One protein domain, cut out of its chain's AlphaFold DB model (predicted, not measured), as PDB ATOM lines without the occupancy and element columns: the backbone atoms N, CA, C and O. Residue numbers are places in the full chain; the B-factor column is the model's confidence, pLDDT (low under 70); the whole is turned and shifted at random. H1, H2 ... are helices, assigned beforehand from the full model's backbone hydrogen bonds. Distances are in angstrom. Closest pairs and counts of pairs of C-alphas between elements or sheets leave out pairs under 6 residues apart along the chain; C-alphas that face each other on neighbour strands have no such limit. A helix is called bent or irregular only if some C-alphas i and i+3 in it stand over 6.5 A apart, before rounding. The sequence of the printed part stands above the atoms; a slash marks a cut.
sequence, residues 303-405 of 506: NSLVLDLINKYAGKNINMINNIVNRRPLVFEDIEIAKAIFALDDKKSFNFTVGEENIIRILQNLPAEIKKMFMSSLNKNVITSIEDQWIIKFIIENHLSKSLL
ATOM      1  N   ASN A 303      -1.834  36.437 -11.936       89.00
ATOM      2  CA  ASN A 303      -1.182  37.217 -10.873       89.00
ATOM      3  C   ASN A 303       0.243  37.655 -11.259       89.00
ATOM      4  O   ASN A 303       0.621  38.791 -10.990       89.00
ATOM      5  N   SER A 304       0.995  36.790 -11.944       89.69
ATOM      6  CA  SER A 304       2.340  37.098 -12.448       89.69
ATOM      7  C   SER A 304       2.320  38.289 -13.420       89.69
ATOM      8  O   SER A 304       3.006  39.286 -13.186       89.69
ATOM      9  N   LEU A 305       1.423  38.288 -14.415       89.38
ATOM     10  CA  LEU A 305       1.255  39.447 -15.301       89.38
ATOM     11  C   LEU A 305       0.735  40.698 -14.576       89.38
ATOM     12  O   LEU A 305       1.098  41.809 -14.954       89.38
ATOM     13  N   VAL A 306      -0.091  40.559 -13.533       91.94
ATOM     14  CA  VAL A 306      -0.501  41.708 -12.706       91.94
ATOM     15  C   VAL A 306       0.699  42.306 -11.966       91.94
ATOM     16  O   VAL A 306       0.835  43.528 -11.934       91.94
ATOM     17  N   LEU A 307       1.587  41.482 -11.407       94.00
ATOM     18  CA  LEU A 307       2.813  41.952 -10.762       94.00
ATOM     19  C   LEU A 307       3.694  42.726 -11.750       94.00
ATOM     20  O   LEU A 307       4.135  43.835 -11.447       94.00
ATOM     21  N   ASP A 308       3.896  42.185 -12.952       92.69
ATOM     22  CA  ASP A 308       4.644  42.860 -14.015       92.69
ATOM     23  C   ASP A 308       3.993  44.183 -14.443       92.69
ATOM     24  O   ASP A 308       4.682  45.193 -14.610       92.69
ATOM     25  N   LEU A 309       2.663  44.202 -14.582       92.06
ATOM     26  CA  LEU A 309       1.889  45.400 -14.913       92.06
ATOM     27  C   LEU A 309       2.115  46.503 -13.872       92.06
ATOM     28  O   LEU A 309       2.366  47.657 -14.229       92.06
ATOM     29  N   ILE A 310       2.067  46.148 -12.587       92.88
ATOM     30  CA  ILE A 310       2.310  47.067 -11.469       92.88
ATOM     31  C   ILE A 310       3.753  47.571 -11.516       92.88
ATOM     32  O   ILE A 310       3.973  48.779 -11.564       92.88
ATOM     33  N   ASN A 311       4.732  46.670 -11.585       92.19
ATOM     34  CA  ASN A 311       6.147  47.039 -11.599       92.19
ATOM     35  C   ASN A 311       6.498  47.969 -12.772       92.19
ATOM     36  O   ASN A 311       7.318  48.873 -12.619       92.19
ATOM     37  N   LYS A 312       5.858  47.787 -13.934       92.31
ATOM     38  CA  LYS A 312       6.148  48.564 -15.147       92.31
ATOM     39  C   LYS A 312       5.365  49.878 -15.250       92.31
ATOM     40  O   LYS A 312       5.896  50.860 -15.780       92.31
ATOM     41  N   TYR A 313       4.117  49.926 -14.775       89.75
ATOM     42  CA  TYR A 313       3.203  51.046 -15.049       89.75
ATOM     43  C   TYR A 313       2.600  51.734 -13.819       89.75
ATOM     44  O   TYR A 313       2.014  52.808 -13.975       89.75
ATOM     45  N   ALA A 314       2.752  51.203 -12.604       83.44
ATOM     46  CA  ALA A 314       2.092  51.772 -11.424       83.44
ATOM     47  C   ALA A 314       2.474  53.233 -11.147       83.44
ATOM     48  O   ALA A 314       1.604  54.039 -10.821       83.44
ATOM     49  N   GLY A 315       3.742  53.603 -11.362       79.31
ATOM     50  CA  GLY A 315       4.205  54.990 -11.225       79.31
ATOM     51  C   GLY A 315       3.600  55.963 -12.247       79.31
ATOM     52  O   GLY A 315       3.683  57.172 -12.061       79.31
ATOM     53  N   LYS A 316       2.979  55.456 -13.320       82.31
ATOM     54  CA  LYS A 316       2.344  56.261 -14.376       82.31
ATOM     55  C   LYS A 316       0.837  56.419 -14.174       82.31
ATOM     56  O   LYS A 316       0.268  57.393 -14.658       82.31
ATOM     57  N   ASN A 317       0.174  55.464 -13.514       82.19
ATOM     58  CA  ASN A 317      -1.279  55.474 -13.345       82.19
ATOM     59  C   ASN A 317      -1.733  54.707 -12.094       82.19
ATOM     60  O   ASN A 317      -1.954  53.497 -12.127       82.19
ATOM     61  N   ILE A 318      -1.974  55.426 -11.002       83.94
ATOM     62  CA  ILE A 318      -2.463  54.833  -9.747       83.94
ATOM     63  C   ILE A 318      -3.914  54.351  -9.861       83.94
ATOM     64  O   ILE A 318      -4.301  53.391  -9.194       83.94
ATOM     65  N   ASN A 319      -4.722  54.940 -10.750       86.19
ATOM     66  CA  ASN A 319      -6.100  54.485 -10.959       86.19
ATOM     67  C   ASN A 319      -6.155  53.050 -11.493       86.19
ATOM     68  O   ASN A 319      -7.111  52.332 -11.203       86.19
ATOM     69  N   MET A 320      -5.116  52.613 -12.211       89.50
ATOM     70  CA  MET A 320      -4.959  51.216 -12.609       89.50
ATOM     71  C   MET A 320      -4.887  50.301 -11.380       89.50
ATOM     72  O   MET A 320      -5.583  49.293 -11.341       89.50
ATOM     73  N   ILE A 321      -4.124  50.681 -10.344       90.38
ATOM     74  CA  ILE A 321      -4.014  49.923  -9.085       90.38
ATOM     75  C   ILE A 321      -5.369  49.828  -8.393       90.38
ATOM     76  O   ILE A 321      -5.808  48.733  -8.050       90.38
ATOM     77  N   ASN A 322      -6.068  50.957  -8.254       90.75
ATOM     78  CA  ASN A 322      -7.416  50.971  -7.687       90.75
ATOM     79  C   ASN A 322      -8.349  50.023  -8.446       90.75
ATOM     80  O   ASN A 322      -9.079  49.252  -7.832       90.75
ATOM     81  N   ASN A 323      -8.301  50.036  -9.775       90.50
ATOM     82  CA  ASN A 323      -9.142  49.168 -10.586       90.50
ATOM     83  C   ASN A 323      -8.759  47.680 -10.467       90.50
ATOM     84  O   ASN A 323      -9.657  46.854 -10.324       90.50
ATOM     85  N   ILE A 324      -7.461  47.346 -10.447       90.50
ATOM     86  CA  ILE A 324      -6.966  45.978 -10.210       90.50
ATOM     87  C   ILE A 324      -7.523  45.433  -8.895       90.50
ATOM     88  O   ILE A 324      -8.163  44.383  -8.877       90.50
ATOM     89  N   VAL A 325      -7.326  46.164  -7.797       91.38
ATOM     90  CA  VAL A 325      -7.725  45.706  -6.461       91.38
ATOM     91  C   VAL A 325      -9.246  45.661  -6.317       91.38
ATOM     92  O   VAL A 325      -9.773  44.737  -5.707       91.38
ATOM     93  N   ASN A 326      -9.972  46.613  -6.904       91.44
ATOM     94  CA  ASN A 326     -11.433  46.662  -6.799       91.44
ATOM     95  C   ASN A 326     -12.120  45.539  -7.570       91.44
ATOM     96  O   ASN A 326     -13.112  44.994  -7.091       91.44
ATOM     97  N   ARG A 327     -11.607  45.185  -8.751       88.00
ATOM     98  CA  ARG A 327     -12.182  44.101  -9.554       88.00
ATOM     99  C   ARG A 327     -11.719  42.727  -9.091       88.00
ATOM    100  O   ARG A 327     -12.495  41.775  -9.117       88.00
ATOM    101  N   ARG A 328     -10.472  42.624  -8.620       88.75
ATOM    102  CA  ARG A 328      -9.865  41.367  -8.167       88.75
ATOM    103  C   ARG A 328      -9.225  41.503  -6.787       88.75
ATOM    104  O   ARG A 328      -8.010  41.374  -6.670       88.75
ATOM    105  N   PRO A 329     -10.014  41.661  -5.710       88.75
ATOM    106  CA  PRO A 329      -9.465  41.906  -4.376       88.75
ATOM    107  C   PRO A 329      -8.486  40.837  -3.891       88.75
ATOM    108  O   PRO A 329      -7.481  41.149  -3.262       88.75
ATOM    109  N   LEU A 330      -8.738  39.570  -4.233       89.06
ATOM    110  CA  LEU A 330      -7.906  38.436  -3.817       89.06
ATOM    111  C   LEU A 330      -6.501  38.455  -4.436       89.06
ATOM    112  O   LEU A 330      -5.629  37.730  -3.973       89.06
ATOM    113  N   VAL A 331      -6.247  39.297  -5.444       88.69
ATOM    114  CA  VAL A 331      -4.892  39.515  -5.974       88.69
ATOM    115  C   VAL A 331      -3.942  40.046  -4.895       88.69
ATOM    116  O   VAL A 331      -2.743  39.806  -4.949       88.69
ATOM    117  N   PHE A 332      -4.487  40.709  -3.873       88.00
ATOM    118  CA  PHE A 332      -3.748  41.229  -2.725       88.00
ATOM    119  C   PHE A 332      -3.340  40.143  -1.711       88.00
ATOM    120  O   PHE A 332      -2.591  40.440  -0.783       88.00
ATOM    121  N   GLU A 333      -3.818  38.898  -1.853       86.81
ATOM    122  CA  GLU A 333      -3.299  37.751  -1.084       86.81
ATOM    123  C   GLU A 333      -1.884  37.368  -1.519       86.81
ATOM    124  O   GLU A 333      -1.136  36.779  -0.736       86.81
ATOM    125  N   ASP A 334      -1.524  37.705  -2.757       91.06
ATOM    126  CA  ASP A 334      -0.184  37.515  -3.276       91.06
ATOM    127  C   ASP A 334       0.765  38.537  -2.633       91.06
ATOM    128  O   ASP A 334       0.659  39.752  -2.832       91.06
ATOM    129  N   ILE A 335       1.692  38.031  -1.818       88.56
ATOM    130  CA  ILE A 335       2.612  38.859  -1.033       88.56
ATOM    131  C   ILE A 335       3.516  39.695  -1.946       88.56
ATOM    132  O   ILE A 335       3.891  40.803  -1.556       88.56
ATOM    133  N   GLU A 336       3.881  39.203  -3.131       92.88
ATOM    134  CA  GLU A 336       4.746  39.945  -4.053       92.88
ATOM    135  C   GLU A 336       4.009  41.149  -4.633       92.88
ATOM    136  O   GLU A 336       4.532  42.264  -4.608       92.88
ATOM    137  N   ILE A 337       2.750  40.958  -5.033       93.69
ATOM    138  CA  ILE A 337       1.876  42.037  -5.511       93.69
ATOM    139  C   ILE A 337       1.624  43.057  -4.403       93.69
ATOM    140  O   ILE A 337       1.770  44.263  -4.612       93.69
ATOM    141  N   ALA A 338       1.299  42.591  -3.197       92.12
ATOM    142  CA  ALA A 338       1.042  43.473  -2.069       92.12
ATOM    143  C   ALA A 338       2.288  44.297  -1.687       92.12
ATOM    144  O   ALA A 338       2.172  45.482  -1.363       92.12
ATOM    145  N   LYS A 339       3.491  43.706  -1.774       93.12
ATOM    146  CA  LYS A 339       4.768  44.417  -1.597       93.12
ATOM    147  C   LYS A 339       5.017  45.435  -2.707       93.12
ATOM    148  O   LYS A 339       5.423  46.550  -2.391       93.12
ATOM    149  N   ALA A 340       4.757  45.084  -3.966       92.31
ATOM    150  CA  ALA A 340       4.918  45.996  -5.097       92.31
ATOM    151  C   ALA A 340       4.009  47.228  -4.956       92.31
ATOM    152  O   ALA A 340       4.476  48.356  -5.082       92.31
ATOM    153  N   ILE A 341       2.738  47.032  -4.583       92.19
ATOM    154  CA  ILE A 341       1.795  48.132  -4.318       92.19
ATOM    155  C   ILE A 341       2.237  48.956  -3.103       92.19
ATOM    156  O   ILE A 341       2.190  50.186  -3.130       92.19
ATOM    157  N   PHE A 342       2.708  48.302  -2.037       92.31
ATOM    158  CA  PHE A 342       3.230  48.987  -0.855       92.31
ATOM    159  C   PHE A 342       4.503  49.800  -1.140       92.31
ATOM    160  O   PHE A 342       4.749  50.798  -0.467       92.31
ATOM    161  N   ALA A 343       5.310  49.422  -2.127       91.12
ATOM    162  CA  ALA A 343       6.509  50.167  -2.496       91.12
ATOM    163  C   ALA A 343       6.206  51.493  -3.218       91.12
ATOM    164  O   ALA A 343       7.087  52.339  -3.308       91.12
ATOM    165  N   LEU A 344       4.973  51.709  -3.691       89.69
ATOM    166  CA  LEU A 344       4.585  52.935  -4.394       89.69
ATOM    167  C   LEU A 344       4.546  54.140  -3.446       89.69
ATOM    168  O   LEU A 344       4.098  54.029  -2.301       89.69
ATOM    169  N   ASP A 345       4.982  55.304  -3.926       84.62
ATOM    170  CA  ASP A 345       5.079  56.518  -3.105       84.62
ATOM    171  C   ASP A 345       3.705  57.119  -2.773       84.62
ATOM    172  O   ASP A 345       3.433  57.480  -1.624       84.62
ATOM    173  N   ASP A 346       2.792  57.164  -3.744       84.56
ATOM    174  CA  ASP A 346       1.480  57.798  -3.588       84.56
ATOM    175  C   ASP A 346       0.402  56.831  -3.068       84.56
ATOM    176  O   ASP A 346      -0.614  56.540  -3.702       84.56
ATOM    177  N   LYS A 347       0.624  56.337  -1.848       82.06
ATOM    178  CA  LYS A 347      -0.317  55.447  -1.147       82.06
ATOM    179  C   LYS A 347      -1.644  56.126  -0.781       82.06
ATOM    180  O   LYS A 347      -2.619  55.448  -0.466       82.06
ATOM    181  N   LYS A 348      -1.683  57.465  -0.764       80.38
ATOM    182  CA  LYS A 348      -2.854  58.255  -0.337       80.38
ATOM    183  C   LYS A 348      -3.957  58.285  -1.393       80.38
ATOM    184  O   LYS A 348      -5.114  58.486  -1.041       80.38
ATOM    185  N   SER A 349      -3.599  58.066  -2.654       87.00
ATOM    186  CA  SER A 349      -4.529  58.011  -3.785       87.00
ATOM    187  C   SER A 349      -5.245  56.661  -3.932       87.00
ATOM    188  O   SER A 349      -6.089  56.492  -4.818       87.00
ATOM    189  N   PHE A 350      -4.936  55.682  -3.075       92.00
ATOM    190  CA  PHE A 350      -5.633  54.400  -3.078       92.00
ATOM    191  C   PHE A 350      -7.048  54.514  -2.495       92.00
ATOM    192  O   PHE A 350      -7.263  55.147  -1.463       92.00
ATOM    193  N   ASN A 351      -8.014  53.887  -3.167       92.75
ATOM    194  CA  ASN A 351      -9.431  53.920  -2.810       92.75
ATOM    195  C   ASN A 351     -10.107  52.579  -3.148       92.75
ATOM    196  O   ASN A 351     -10.740  52.406  -4.197       92.75
ATOM    197  N   PHE A 352      -9.928  51.612  -2.253       94.50
ATOM    198  CA  PHE A 352     -10.315  50.224  -2.444       94.50
ATOM    199  C   PHE A 352     -11.763  49.952  -2.010       94.50
ATOM    200  O   PHE A 352     -12.163  50.256  -0.888       94.50
ATOM    201  N   THR A 353     -12.551  49.336  -2.889       92.12
ATOM    202  CA  THR A 353     -13.966  48.987  -2.682       92.12
ATOM    203  C   THR A 353     -14.118  47.471  -2.545       92.12
ATOM    204  O   THR A 353     -14.653  46.805  -3.426       92.12
ATOM    205  N   VAL A 354     -13.581  46.910  -1.461       90.00
ATOM    206  CA  VAL A 354     -13.513  45.456  -1.238       90.00
ATOM    207  C   VAL A 354     -14.607  45.006  -0.266       90.00
ATOM    208  O   VAL A 354     -14.799  45.634   0.770       90.00
ATOM    209  N   GLY A 355     -15.310  43.911  -0.578       84.44
ATOM    210  CA  GLY A 355     -16.298  43.300   0.323       84.44
ATOM    211  C   GLY A 355     -15.679  42.773   1.625       84.44
ATOM    212  O   GLY A 355     -14.518  42.357   1.644       84.44
ATOM    213  N   GLU A 356     -16.450  42.775   2.715       81.12
ATOM    214  CA  GLU A 356     -15.970  42.404   4.056       81.12
ATOM    215  C   GLU A 356     -15.385  40.983   4.103       81.12
ATOM    216  O   GLU A 356     -14.327  40.787   4.709       81.12
ATOM    217  N   GLU A 357     -15.975  40.013   3.389       81.31
ATOM    218  CA  GLU A 357     -15.440  38.646   3.336       81.31
ATOM    219  C   GLU A 357     -14.023  38.576   2.744       81.31
ATOM    220  O   GLU A 357     -13.181  37.798   3.205       81.31
ATOM    221  N   ASN A 358     -13.729  39.434   1.767       85.12
ATOM    222  CA  ASN A 358     -12.436  39.472   1.094       85.12
ATOM    223  C   ASN A 358     -11.406  40.258   1.911       85.12
ATOM    224  O   ASN A 358     -10.246  39.857   1.950       85.12
ATOM    225  N   ILE A 359     -11.816  41.323   2.617       85.38
ATOM    226  CA  ILE A 359     -10.941  42.074   3.540       85.38
ATOM    227  C   ILE A 359     -10.330  41.124   4.560       85.38
ATOM    228  O   ILE A 359      -9.113  41.096   4.738       85.38
ATOM    229  N   ILE A 360     -11.182  40.325   5.207       77.75
ATOM    230  CA  ILE A 360     -10.750  39.349   6.198       77.75
ATOM    231  C   ILE A 360      -9.683  38.441   5.598       77.75
ATOM    232  O   ILE A 360      -8.608  38.314   6.174       77.75
ATOM    233  N   ARG A 361      -9.970  37.838   4.441       80.62
ATOM    234  CA  ARG A 361      -9.091  36.866   3.791       80.62
ATOM    235  C   ARG A 361      -7.738  37.471   3.406       80.62
ATOM    236  O   ARG A 361      -6.699  36.907   3.743       80.62
ATOM    237  N   ILE A 362      -7.746  38.660   2.806       84.19
ATOM    238  CA  ILE A 362      -6.542  39.411   2.420       84.19
ATOM    239  C   ILE A 362      -5.656  39.679   3.641       84.19
ATOM    240  O   ILE A 362      -4.453  39.417   3.618       84.19
ATOM    241  N   LEU A 363      -6.235  40.144   4.751       81.19
ATOM    242  CA  LEU A 363      -5.462  40.477   5.947       81.19
ATOM    243  C   LEU A 363      -4.755  39.262   6.572       81.19
ATOM    244  O   LEU A 363      -3.794  39.446   7.309       81.19
ATOM    245  N   GLN A 364      -5.165  38.022   6.315       73.38
ATOM    246  CA  GLN A 364      -4.607  36.851   7.014       73.38
ATOM    247  C   GLN A 364      -3.127  36.616   6.680       73.38
ATOM    248  O   GLN A 364      -2.340  36.260   7.564       73.38
ATOM    249  N   ASN A 365      -2.739  36.893   5.434       74.25
ATOM    250  CA  ASN A 365      -1.417  36.561   4.899       74.25
ATOM    251  C   ASN A 365      -0.467  37.765   4.801       74.25
ATOM    252  O   ASN A 365       0.707  37.601   4.472       74.25
ATOM    253  N   LEU A 366      -0.940  38.973   5.131       80.75
ATOM    254  CA  LEU A 366      -0.163  40.200   4.954       80.75
ATOM    255  C   LEU A 366       0.721  40.568   6.166       80.75
ATOM    256  O   LEU A 366       0.299  40.428   7.323       80.75
ATOM    257  N   PRO A 367       1.925  41.126   5.928       84.94
ATOM    258  CA  PRO A 367       2.730  41.793   6.952       84.94
ATOM    259  C   PRO A 367       2.006  42.987   7.594       84.94
ATOM    260  O   PRO A 367       1.167  43.626   6.961       84.94
ATOM    261  N   ALA A 368       2.370  43.330   8.834       83.44
ATOM    262  CA  ALA A 368       1.713  44.383   9.620       83.44
ATOM    263  C   ALA A 368       1.631  45.744   8.900       83.44
ATOM    264  O   ALA A 368       0.564  46.351   8.858       83.44
ATOM    265  N   GLU A 369       2.722  46.198   8.283       85.50
ATOM    266  CA  GLU A 369       2.751  47.490   7.580       85.50
ATOM    267  C   GLU A 369       1.874  47.502   6.319       85.50
ATOM    268  O   GLU A 369       1.189  48.484   6.034       85.50
ATOM    269  N   ILE A 370       1.806  46.375   5.606       88.94
ATOM    270  CA  ILE A 370       0.955  46.246   4.417       88.94
ATOM    271  C   ILE A 370      -0.523  46.178   4.822       88.94
ATOM    272  O   ILE A 370      -1.359  46.789   4.160       88.94
ATOM    273  N   LYS A 371      -0.852  45.530   5.951       88.06
ATOM    274  CA  LYS A 371      -2.208  45.547   6.531       88.06
ATOM    275  C   LYS A 371      -2.668  46.968   6.844       88.06
ATOM    276  O   LYS A 371      -3.794  47.328   6.510       88.06
ATOM    277  N   LYS A 372      -1.804  47.781   7.465       87.94
ATOM    278  CA  LYS A 372      -2.104  49.191   7.763       87.94
ATOM    279  C   LYS A 372      -2.385  49.973   6.485       87.94
ATOM    280  O   LYS A 372      -3.403  50.656   6.423       87.94
ATOM    281  N   MET A 373      -1.524  49.827   5.473       91.19
ATOM    282  CA  MET A 373      -1.713  50.470   4.171       91.19
ATOM    283  C   MET A 373      -3.045  50.047   3.543       91.19
ATOM    284  O   MET A 373      -3.892  50.908   3.334       91.19
ATOM    285  N   PHE A 374      -3.290  48.744   3.379       92.31
ATOM    286  CA  PHE A 374      -4.528  48.220   2.795       92.31
ATOM    287  C   PHE A 374      -5.779  48.753   3.505       92.31
ATOM    288  O   PHE A 374      -6.683  49.267   2.853       92.31
ATOM    289  N   MET A 375      -5.804  48.706   4.841       90.25
ATOM    290  CA  MET A 375      -6.930  49.209   5.632       90.25
ATOM    291  C   MET A 375      -7.120  50.720   5.504       90.25
ATOM    292  O   MET A 375      -8.256  51.185   5.440       90.25
ATOM    293  N   SER A 376      -6.031  51.491   5.453       89.25
ATOM    294  CA  SER A 376      -6.095  52.943   5.244       89.25
ATOM    295  C   SER A 376      -6.564  53.327   3.839       89.25
ATOM    296  O   SER A 376      -7.110  54.409   3.651       89.25
ATOM    297  N   SER A 377      -6.375  52.425   2.877       92.00
ATOM    298  CA  SER A 377      -6.763  52.583   1.479       92.00
ATOM    299  C   SER A 377      -8.200  52.150   1.193       92.00
ATOM    300  O   SER A 377      -8.674  52.370   0.083       92.00
ATOM    301  N   LEU A 378      -8.913  51.536   2.146       92.44
ATOM    302  CA  LEU A 378     -10.320  51.176   1.966       92.44
ATOM    303  C   LEU A 378     -11.201  52.426   1.862       92.44
ATOM    304  O   LEU A 378     -11.060  53.389   2.619       92.44
ATOM    305  N   ASN A 379     -12.173  52.376   0.956       92.00
ATOM    306  CA  ASN A 379     -13.174  53.418   0.815       92.00
ATOM    307  C   ASN A 379     -13.950  53.602   2.130       92.00
ATOM    308  O   ASN A 379     -14.315  52.632   2.798       92.00
ATOM    309  N   LYS A 380     -14.287  54.851   2.466       88.44
ATOM    310  CA  LYS A 380     -15.052  55.178   3.677       88.44
ATOM    311  C   LYS A 380     -16.346  54.366   3.797       88.44
ATOM    312  O   LYS A 380     -16.636  53.876   4.881       88.44
ATOM    313  N   ASN A 381     -17.086  54.185   2.704       88.81
ATOM    314  CA  ASN A 381     -18.350  53.448   2.715       88.81
ATOM    315  C   ASN A 381     -18.143  51.976   3.093       88.81
ATOM    316  O   ASN A 381     -18.921  51.434   3.875       88.81
ATOM    317  N   VAL A 382     -17.054  51.372   2.607       89.62
ATOM    318  CA  VAL A 382     -16.648  50.016   2.992       89.62
ATOM    319  C   VAL A 382     -16.312  49.969   4.477       89.62
ATOM    320  O   VAL A 382     -16.814  49.111   5.191       89.62
ATOM    321  N   ILE A 383     -15.530  50.923   4.989       87.81
ATOM    322  CA  ILE A 383     -15.175  50.946   6.417       87.81
ATOM    323  C   ILE A 383     -16.426  51.067   7.302       87.81
ATOM    324  O   ILE A 383     -16.545  50.398   8.331       87.81
ATOM    325  N   THR A 384     -17.394  51.888   6.893       86.75
ATOM    326  CA  THR A 384     -18.641  52.064   7.645       86.75
ATOM    327  C   THR A 384     -19.571  50.852   7.598       86.75
ATOM    328  O   THR A 384     -20.415  50.730   8.484       86.75
ATOM    329  N   SER A 385     -19.428  49.963   6.608       88.12
ATOM    330  CA  SER A 385     -20.219  48.730   6.518       88.12
ATOM    331  C   SER A 385     -19.624  47.558   7.297       88.12
ATOM    332  O   SER A 385     -20.329  46.579   7.503       88.12
ATOM    333  N   ILE A 386     -18.365  47.647   7.744       85.81
ATOM    334  CA  ILE A 386     -17.706  46.575   8.503       85.81
ATOM    335  C   ILE A 386     -18.422  46.355   9.839       85.81
ATOM    336  O   ILE A 386     -18.544  47.269  10.664       85.81
ATOM    337  N   GLU A 387     -18.845  45.120  10.086       83.25
ATOM    338  CA  GLU A 387     -19.445  44.709  11.353       83.25
ATOM    339  C   GLU A 387     -18.535  43.805  12.191       83.25
ATOM    340  O   GLU A 387     -18.762  43.663  13.404       83.25
ATOM    341  N   ASP A 388     -17.505  43.222  11.580       83.12
ATOM    342  CA  ASP A 388     -16.550  42.354  12.249       83.12
ATOM    343  C   ASP A 388     -15.750  43.109  13.324       83.12
ATOM    344  O   ASP A 388     -15.073  44.116  13.089       83.12
ATOM    345  N   GLN A 389     -15.832  42.600  14.554       77.69
ATOM    346  CA  GLN A 389     -15.257  43.249  15.734       77.69
ATOM    347  C   GLN A 389     -13.724  43.213  15.744       77.69
ATOM    348  O   GLN A 389     -13.102  44.073  16.365       77.69
ATOM    349  N   TRP A 390     -13.102  42.260  15.045       75.81
ATOM    350  CA  TRP A 390     -11.648  42.156  14.949       75.81
ATOM    351  C   TRP A 390     -11.076  43.139  13.937       75.81
ATOM    352  O   TRP A 390     -10.028  43.732  14.198       75.81
ATOM    353  N   ILE A 391     -11.771  43.371  12.822       80.69
ATOM    354  CA  ILE A 391     -11.369  44.424  11.884       80.69
ATOM    355  C   ILE A 391     -11.524  45.800  12.541       80.69
ATOM    356  O   ILE A 391     -10.603  46.617  12.484       80.69
ATOM    357  N   ILE A 392     -12.636  46.042  13.243       83.56
ATOM    358  CA  ILE A 392     -12.846  47.289  13.999       83.56
ATOM    359  C   ILE A 392     -11.739  47.490  15.043       83.56
ATOM    360  O   ILE A 392     -11.173  48.581  15.134       83.56
ATOM    361  N   LYS A 393     -11.376  46.432  15.781       82.19
ATOM    362  CA  LYS A 393     -10.244  46.452  16.713       82.19
ATOM    363  C   LYS A 393      -8.951  46.889  16.029       82.19
ATOM    364  O   LYS A 393      -8.295  47.810  16.509       82.19
ATOM    365  N   PHE A 394      -8.605  46.257  14.907       82.19
ATOM    366  CA  PHE A 394      -7.400  46.584  14.150       82.19
ATOM    367  C   PHE A 394      -7.378  48.062  13.737       82.19
ATOM    368  O   PHE A 394      -6.356  48.730  13.889       82.19
ATOM    369  N   ILE A 395      -8.506  48.591  13.256       83.88
ATOM    370  CA  ILE A 395      -8.636  49.999  12.862       83.88
ATOM    371  C   ILE A 395      -8.382  50.929  14.059       83.88
ATOM    372  O   ILE A 395      -7.679  51.929  13.918       83.88
ATOM    373  N   ILE A 396      -8.913  50.604  15.240       82.38
ATOM    374  CA  ILE A 396      -8.721  51.401  16.461       82.38
ATOM    375  C   ILE A 396      -7.261  51.349  16.932       82.38
ATOM    376  O   ILE A 396      -6.658  52.401  17.140       82.38
ATOM    377  N   GLU A 397      -6.681  50.152  17.056       80.69
ATOM    378  CA  GLU A 397      -5.308  49.952  17.550       80.69
ATOM    379  C   GLU A 397      -4.249  50.585  16.639       80.69
ATOM    380  O   GLU A 397      -3.208  51.024  17.116       80.69
ATOM    381  N   ASN A 398      -4.524  50.684  15.336       80.19
ATOM    382  CA  ASN A 398      -3.627  51.322  14.369       80.19
ATOM    383  C   ASN A 398      -3.961  52.803  14.118       80.19
ATOM    384  O   ASN A 398      -3.473  53.384  13.151       80.19
ATOM    385  N   HIS A 399      -4.791  53.422  14.965       83.06
ATOM    386  CA  HIS A 399      -5.193  54.831  14.860       83.06
ATOM    387  C   HIS A 399      -5.855  55.214  13.519       83.06
ATOM    388  O   HIS A 399      -5.856  56.379  13.118       83.06
ATOM    389  N   LEU A 400      -6.492  54.250  12.848       78.12
ATOM    390  CA  LEU A 400      -7.293  54.439  11.631       78.12
ATOM    391  C   LEU A 400      -8.770  54.768  11.959       78.12
ATOM    392  O   LEU A 400      -9.644  54.759  11.092       78.12
ATOM    393  N   SER A 401      -9.062  55.083  13.225       69.31
ATOM    394  CA  SER A 401     -10.409  55.227  13.800       69.31
ATOM    395  C   SER A 401     -11.243  56.381  13.246       69.31
ATOM    396  O   SER A 401     -12.466  56.342  13.366       69.31
ATOM    397  N   LYS A 402     -10.626  57.378  12.592       72.50
ATOM    398  CA  LYS A 402     -11.342  58.507  11.956       72.50
ATOM    399  C   LYS A 402     -12.352  58.058  10.890       72.50
ATOM    400  O   LYS A 402     -13.239  58.828  10.532       72.50
ATOM    401  N   SER A 403     -12.221  56.828  10.400       75.50
ATOM    402  CA  SER A 403     -13.088  56.245   9.376       75.50
ATOM    403  C   SER A 403     -14.272  55.442   9.939       75.50
ATOM    404  O   SER A 403     -15.154  55.069   9.169       75.50
ATOM    405  N   LEU A 404     -14.323  55.188  11.254       86.19
ATOM    406  CA  LEU A 404     -15.395  54.420  11.905       86.19
ATOM    407  C   LEU A 404     -16.550  55.312  12.370       86.19
ATOM    408  O   LEU A 404     -16.358  56.449  12.801       86.19
ATOM    409  N   LEU A 405     -17.762  54.760  12.369       88.12
ATOM    410  CA  LEU A 405     -18.926  55.401  12.973       88.12
ATOM    411  C   LEU A 405     -18.889  55.275  14.507       88.12
ATOM    412  O   LEU A 405     -18.544  54.208  15.026       88.12
TER     413      LEU A 405
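This is residues 303 to 405 of the 506 residues of an uncharacterized protein of Mycoplasma todarodis (UniProt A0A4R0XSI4). Eight short helices make an elongated stack, through which the chain advances from one end to the other: H1 at one end, then H2, H3 and H4, then H5 and H6, then H7 and H8 at the far end. H1 and H4 lie side by side in the first half, H6 follows H4 at a steep tilt, H3 meets H5, and the long link of residues 343 to 355 leads from H4 to H5 across the stack. The printed part has 103 residues with eight named helices, H1 to H8 in order along the chain, and no named strand; the class is all helix, with 68 residues in named elements. The whole is compact, with a radius of gyration of the C-alphas of 13.0 A, and elongated, with spans of 38 by 22 by 22 A.

H1, residues 303 to 313, and H2, residues 318 to 327, are close but not clearly touching, at a shallow tilt of 18 degrees, opposite ways; their closest C-alphas, of Ile 310 and Ile 321, are 7.3 A apart. H3, residues 329 to 333, is close to H2 but not clearly touching it; the closest C-alphas, of Val 325 and Val 331, are 6.8 A apart. H4, residues 335 to 342, touches H1 with 9 pairs of C-alphas within 8 A, the closest those of Leu 307 and Ile 337 at 5.3 A, at a shallow tilt of 23 degrees, the same way. H5, residues 356 to 365, touches H3 with 10 such pairs, the closest those of Glu 333 and Ile 362 at 5.1 A. H6, residues 368 to 376, touches H4 at a steep tilt of 57 degrees, the same way, with the C-alphas of Phe 342 and Ile 370 closest at 6.4 A. H5 and H6 are close but not clearly touching, at a shallow tilt of 20 degrees, opposite ways; the C-alphas of Leu 363 and Lys 371 are closest, at 6.1 A. H7, residues 380 to 385, touches no helix; it is only just apart from H6, at 8.5 A. H8, residues 389 to 397, is close to H6 but not clearly touching it, about perpendicular at 79 degrees, with the C-alphas of Met 375 and Ile 395 closest at 7.5 A. Among the pairs that are apart are H1 and H8, H2 and H6, and H7 and H8. Every O i to N i+4 pair is within hydrogen-bond range in H1, H2, H4, H6, H7 and H8. The count is 5 of 6 in H5 and 0 of 1 in H3, where 2 of 2 O i to N i+3 pairs are within range.

H1 begins at C-alpha 303, (-1.182, 37.217, -10.873), and is 15.1 A long. H2 is 14.5 A long, H3 8.1 A and H4 10.1 A. H5 begins at C-alpha 356, (-15.970, 42.404, 4.056), and is 15.7 A long; it is neither bent nor irregular, but only just: C-alphas 362 and 365 are 6.4 A apart. H6 is 12.4 A long and H7 8.7 A. H8 is 12.1 A long and ends at C-alpha 397, (-5.308, 49.952, 17.550).

The two C-alphas farthest apart, of Lys 312 and Leu 405, are 38.3 A from each other. The printed part has no cut. The link from H4 to H5, with 13 residues, is long; the other links between helices are tight. The mean pLDDT of the printed part is 86.6, and residue 401 alone is under 70 in this model.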